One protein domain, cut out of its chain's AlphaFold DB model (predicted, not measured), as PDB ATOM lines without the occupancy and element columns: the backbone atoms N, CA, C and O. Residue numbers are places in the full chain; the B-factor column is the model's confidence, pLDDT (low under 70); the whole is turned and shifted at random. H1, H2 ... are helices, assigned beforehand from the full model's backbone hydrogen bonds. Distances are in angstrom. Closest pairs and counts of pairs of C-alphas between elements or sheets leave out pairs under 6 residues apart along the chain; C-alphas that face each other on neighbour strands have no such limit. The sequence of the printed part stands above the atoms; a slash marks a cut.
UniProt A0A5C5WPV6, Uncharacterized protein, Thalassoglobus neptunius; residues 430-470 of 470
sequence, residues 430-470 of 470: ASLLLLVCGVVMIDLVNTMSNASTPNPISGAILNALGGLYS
ATOM      1  N   ALA A 430     170.218 172.440 142.221       96.69
ATOM      2  CA  ALA A 430     171.530 173.083 142.160       96.69
ATOM      3  C   ALA A 430     171.421 174.590 141.873       96.69
ATOM      4  O   ALA A 430     172.138 175.380 142.485       96.69
ATOM      5  N   SER A 431     170.495 174.993 140.996       97.00
ATOM      6  CA  SER A 431     170.221 176.403 140.702       97.00
ATOM      7  C   SER A 431     169.685 177.150 141.931       97.00
ATOM      8  O   SER A 431     170.199 178.213 142.282       97.00
ATOM      9  N   LEU A 432     168.737 176.555 142.667       95.25
ATOM     10  CA  LEU A 432     168.236 177.126 143.924       95.25
ATOM     11  C   LEU A 432     169.338 177.252 144.984       95.25
ATOM     12  O   LEU A 432     169.420 178.269 145.672       95.25
ATOM     13  N   LEU A 433     170.222 176.257 145.090       94.75
ATOM     14  CA  LEU A 433     171.352 176.300 146.020       94.75
ATOM     15  C   LEU A 433     172.338 177.419 145.655       94.75
ATOM     16  O   LEU A 433     172.808 178.130 146.546       94.75
ATOM     17  N   LEU A 434     172.617 177.624 144.364       96.00
ATOM     18  CA  LEU A 434     173.453 178.736 143.900       96.00
ATOM     19  C   LEU A 434     172.815 180.101 144.178       96.00
ATOM     20  O   LEU A 434     173.534 181.017 144.574       96.00
ATOM     21  N   LEU A 435     171.491 180.233 144.054       94.75
ATOM     22  CA  LEU A 435     170.774 181.463 144.408       94.75
ATOM     23  C   LEU A 435     170.928 181.769 145.904       94.75
ATOM     24  O   LEU A 435     171.332 182.873 146.268       94.75
ATOM     25  N   VAL A 436     170.707 180.776 146.772       90.38
ATOM     26  CA  VAL A 436     170.915 180.924 148.224       90.38
ATOM     27  C   VAL A 436     172.371 181.284 148.536       90.38
ATOM     28  O   VAL A 436     172.625 182.182 149.339       90.38
ATOM     29  N   CYS A 437     173.338 180.649 147.867       92.19
ATOM     30  CA  CYS A 437     174.757 180.982 148.010       92.19
ATOM     31  C   CYS A 437     175.054 182.431 147.583       92.19
ATOM     32  O   CYS A 437     175.786 183.135 148.280       92.19
ATOM     33  N   GLY A 438     174.441 182.904 146.494       93.94
ATOM     34  CA  GLY A 438     174.541 184.287 146.026       93.94
ATOM     35  C   GLY A 438     173.997 185.296 147.039       93.94
ATOM     36  O   GLY A 438     174.670 186.281 147.335       93.94
ATOM     37  N   VAL A 439     172.836 185.021 147.643       88.12
ATOM     38  CA  VAL A 439     172.256 185.867 148.704       88.12
ATOM     39  C   VAL A 439     173.188 185.949 149.913       88.12
ATOM     40  O   VAL A 439     173.427 187.041 150.425       88.12
ATOM     41  N   VAL A 440     173.785 184.826 150.327       87.19
ATOM     42  CA  VAL A 440     174.771 184.809 151.420       87.19
ATOM     43  C   VAL A 440     176.032 185.601 151.051       87.19
ATOM     44  O   VAL A 440     176.558 186.323 151.896       87.19
ATOM     45  N   MET A 441     176.515 185.529 149.806       93.00
ATOM     46  CA  MET A 441     177.662 186.342 149.372       93.00
ATOM     47  C   MET A 441     177.347 187.840 149.356       93.00
ATOM     48  O   MET A 441     178.165 188.629 149.826       93.00
ATOM     49  N   ILE A 442     176.176 188.241 148.857       87.31
ATOM     50  CA  ILE A 442     175.739 189.645 148.860       87.31
ATOM     51  C   ILE A 442     175.626 190.157 150.297       87.31
ATOM     52  O   ILE A 442     176.071 191.264 150.599       87.31
ATOM     53  N   ASP A 443     175.103 189.339 151.208       83.69
ATOM     54  CA  ASP A 443     175.027 189.697 152.618       83.69
ATOM     55  C   ASP A 443     176.409 189.795 153.288       83.69
ATOM     56  O   ASP A 443     176.658 190.725 154.054       83.69
ATOM     57  N   LEU A 444     177.361 188.922 152.942       84.31
ATOM     58  CA  LEU A 444     178.753 189.036 153.400       84.31
ATOM     59  C   LEU A 444     179.422 190.327 152.902       84.31
ATOM     60  O   LEU A 444     180.145 190.985 153.651       84.31
ATOM     61  N   VAL A 445     179.163 190.723 151.654       88.94
ATOM     62  CA  VAL A 445     179.679 191.982 151.092       88.94
ATOM     63  C   VAL A 445     179.033 193.189 151.776       88.94
ATOM     64  O   VAL A 445     179.736 194.136 152.141       88.94
ATOM     65  N   ASN A 446     177.723 193.146 152.019       81.62
ATOM     66  CA  ASN A 446     177.001 194.211 152.711       81.62
ATOM     67  C   ASN A 446     177.424 194.342 154.176       81.62
ATOM     68  O   ASN A 446     177.606 195.457 154.652       81.62
ATOM     69  N   THR A 447     177.650 193.235 154.881       79.62
ATOM     70  CA  THR A 447     178.133 193.249 156.274       79.62
ATOM     71  C   THR A 447     179.589 193.704 156.390       79.62
ATOM     72  O   THR A 447     179.942 194.358 157.372       79.62
ATOM     73  N   MET A 448     180.433 193.440 155.385       82.31
ATOM     74  CA  MET A 448     181.777 194.031 155.308       82.31
ATOM     75  C   MET A 448     181.749 195.529 154.989       82.31
ATOM     76  O   MET A 448     182.587 196.272 155.500       82.31
ATOM     77  N   SER A 449     180.805 195.971 154.157       82.88
ATOM     78  CA  SER A 449     180.711 197.371 153.720       82.88
ATOM     79  C   SER A 449     180.033 198.261 154.769       82.88
ATOM     80  O   SER A 449     180.472 199.385 154.999       82.88
ATOM     81  N   ASN A 450     179.027 197.734 155.470       76.00
ATOM     82  CA  ASN A 450     178.305 198.403 156.549       76.00
ATOM     83  C   ASN A 450     178.629 197.730 157.885       76.00
ATOM     84  O   ASN A 450     177.882 196.889 158.382       76.00
ATOM     85  N   ALA A 451     179.740 198.133 158.499       61.03
ATOM     86  CA  ALA A 451     180.269 197.553 159.735       61.03
ATOM     87  C   ALA A 451     179.395 197.758 161.002       61.03
ATOM     88  O   ALA A 451     179.933 197.745 162.110       61.03
ATOM     89  N   SER A 452     178.082 198.018 160.913       60.47
ATOM     90  CA  SER A 452     177.299 198.411 162.101       60.47
ATOM     91  C   SER A 452     175.831 197.983 162.203       60.47
ATOM     92  O   SER A 452     175.225 198.312 163.216       60.47
ATOM     93  N   THR A 453     175.253 197.188 161.298       63.84
ATOM     94  CA  THR A 453     173.914 196.610 161.555       63.84
ATOM     95  C   THR A 453     173.774 195.214 160.943       63.84
ATOM     96  O   THR A 453     173.736 195.107 159.718       63.84
ATOM     97  N   PRO A 454     173.701 194.131 161.743       62.88
ATOM     98  CA  PRO A 454     173.411 192.805 161.210       62.88
ATOM     99  C   PRO A 454     171.989 192.778 160.639       62.88
ATOM    100  O   PRO A 454     171.030 193.121 161.332       62.88
ATOM    101  N   ASN A 455     171.849 192.367 159.376       72.25
ATOM    102  CA  ASN A 455     170.543 192.179 158.756       72.25
ATOM    103  C   ASN A 455     169.768 191.074 159.506       72.25
ATOM    104  O   ASN A 455     170.299 189.973 159.694       72.25
ATOM    105  N   PRO A 456     168.508 191.318 159.915       76.00
ATOM    106  CA  PRO A 456     167.722 190.357 160.695       76.00
ATOM    107  C   PRO A 456     167.458 189.050 159.933       76.00
ATOM    108  O   PRO A 456     167.346 187.985 160.537       76.00
ATOM    109  N   ILE A 457     167.421 189.117 158.601       73.75
ATOM    110  CA  ILE A 457     167.195 187.968 157.714       73.75
ATOM    111  C   ILE A 457     168.391 187.010 157.750       73.75
ATOM    112  O   ILE A 457     168.224 185.801 157.897       73.75
ATOM    113  N   SER A 458     169.606 187.540 157.692       67.19
ATOM    114  CA  SER A 458     170.841 186.750 157.691       67.19
ATOM    115  C   SER A 458     171.082 186.082 159.037       67.19
ATOM    116  O   SER A 458     171.503 184.927 159.095       67.19
ATOM    117  N   GLY A 459     170.719 186.775 160.123       76.00
ATOM    118  CA  GLY A 459     170.663 186.190 161.458       76.00
ATOM    119  C   GLY A 459     169.692 185.011 161.531       76.00
ATOM    120  O   GLY A 459     170.056 183.965 162.059       76.00
ATOM    121  N   ALA A 460     168.492 185.132 160.954       79.44
ATOM    122  CA  ALA A 460     167.507 184.049 160.935       79.44
ATOM    123  C   ALA A 460     167.977 182.831 160.118       79.44
ATOM    124  O   ALA A 460     167.823 181.699 160.573       79.44
ATOM    125  N   ILE A 461     168.606 183.051 158.958       75.94
ATOM    126  CA  ILE A 461     169.133 181.971 158.106       75.94
ATOM    127  C   ILE A 461     170.299 181.251 158.790       75.94
ATOM    128  O   ILE A 461     170.323 180.022 158.822       75.94
ATOM    129  N   LEU A 462     171.244 181.989 159.382       75.81
ATOM    130  CA  LEU A 462     172.371 181.392 160.106       75.81
ATOM    131  C   LEU A 462     171.922 180.640 161.359       75.81
ATOM    132  O   LEU A 462     172.520 179.621 161.693       75.81
ATOM    133  N   ASN A 463     170.864 181.095 162.030       82.00
ATOM    134  CA  ASN A 463     170.311 180.397 163.188       82.00
ATOM    135  C   ASN A 463     169.539 179.132 162.769       82.00
ATOM    136  O   ASN A 463     169.664 178.096 163.414       82.00
ATOM    137  N   ALA A 464     168.821 179.173 161.641       81.50
ATOM    138  CA  ALA A 464     168.167 177.999 161.065       81.50
ATOM    139  C   ALA A 464     169.180 176.940 160.585       81.50
ATOM    140  O   ALA A 464     168.993 175.753 160.839       81.50
ATOM    141  N   LEU A 465     170.280 177.357 159.947       77.50
ATOM    142  CA  LEU A 465     171.370 176.458 159.543       77.50
ATOM    143  C   LEU A 465     172.192 175.965 160.739       77.50
ATOM    144  O   LEU A 465     172.545 174.792 160.790       77.50
ATOM    145  N   GLY A 466     172.468 176.828 161.717       78.19
ATOM    146  CA  GLY A 466     173.152 176.455 162.956       78.19
ATOM    147  C   GLY A 466     172.356 175.442 163.780       78.19
ATOM    148  O   GLY A 466     172.940 174.508 164.322       78.19
ATOM    149  N   GLY A 467     171.027 175.569 163.800       81.69
ATOM    150  CA  GLY A 467     170.120 174.612 164.436       81.69
ATOM    151  C   GLY A 467     169.982 173.273 163.703       81.69
ATOM    152  O   GLY A 467     169.507 172.320 164.303       81.69
ATOM    153  N   LEU A 468     170.406 173.173 162.437       76.75
ATOM    154  CA  LEU A 468     170.414 171.910 161.684       76.75
ATOM    155  C   LEU A 468     171.645 171.039 162.008       76.75
ATOM    156  O   LEU A 468     171.626 169.831 161.784       76.75
ATOM    157  N   TYR A 469     172.725 171.656 162.501       69.19
ATOM    158  CA  TYR A 469     173.995 170.989 162.822       69.19
ATOM    159  C   TYR A 469     174.253 170.826 164.331       69.19
ATOM    160  O   TYR A 469     175.293 170.274 164.700       69.19
ATOM    161  N   SER A 470     173.345 171.306 165.187       56.44
ATOM    162  CA  SER A 470     173.355 171.081 166.639       56.44
ATOM    163  C   SER A 470     172.367 169.993 167.019       56.44
ATOM    164  O   SER A 470     172.635 169.368 168.070       56.44
TER     165      SER A 470
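AT A GLANCE: This is residues 430 to 470 of the 470 residues of an uncharacterized protein of Thalassoglobus neptunius (UniProt A0A5C5WPV6). From its first residue the printed part runs along one long helix, H1, turns through a loop, with residues 448 to 453 standing free, and folds back in a shorter helix, H2, set at a steep angle to H1; together they make an open V with few contacts between its arms. The 41 residues hold two named helices, H1 then H2, and no named strand: all helix. The whole is flat, 29 by 26 by 12 A, and only just loose, close to compact, with a radius of gyration of the C-alphas of 11.3 A.

HOW THE PARTS SIT: Start with H1, residues 430 to 449, then look to H2, residues 456 to 466. They are close but not clearly touching: the closest C-alphas, of Asp 443 and Ser 458, are 7.2 A apart. They run opposite ways at a steep tilt of 56 degrees. In both, every O i to N i+4 pair is within hydrogen-bond range.

IN THESE COORDINATES: Find C-alpha 430 at (171.530, 173.083, 142.160); from there H1 runs 28.4 A to C-alpha 449. H2 runs 15.1 A, ending at C-alpha 466, (173.152, 176.455, 162.956).

THE WHOLE: The farthest C-alphas, of Ala 430 and Ser 452, are 32.7 A apart. The printed part has no cut, and the link is short. Look for pLDDT under 70 at residues 451 to 454, 458 and 469 to 470.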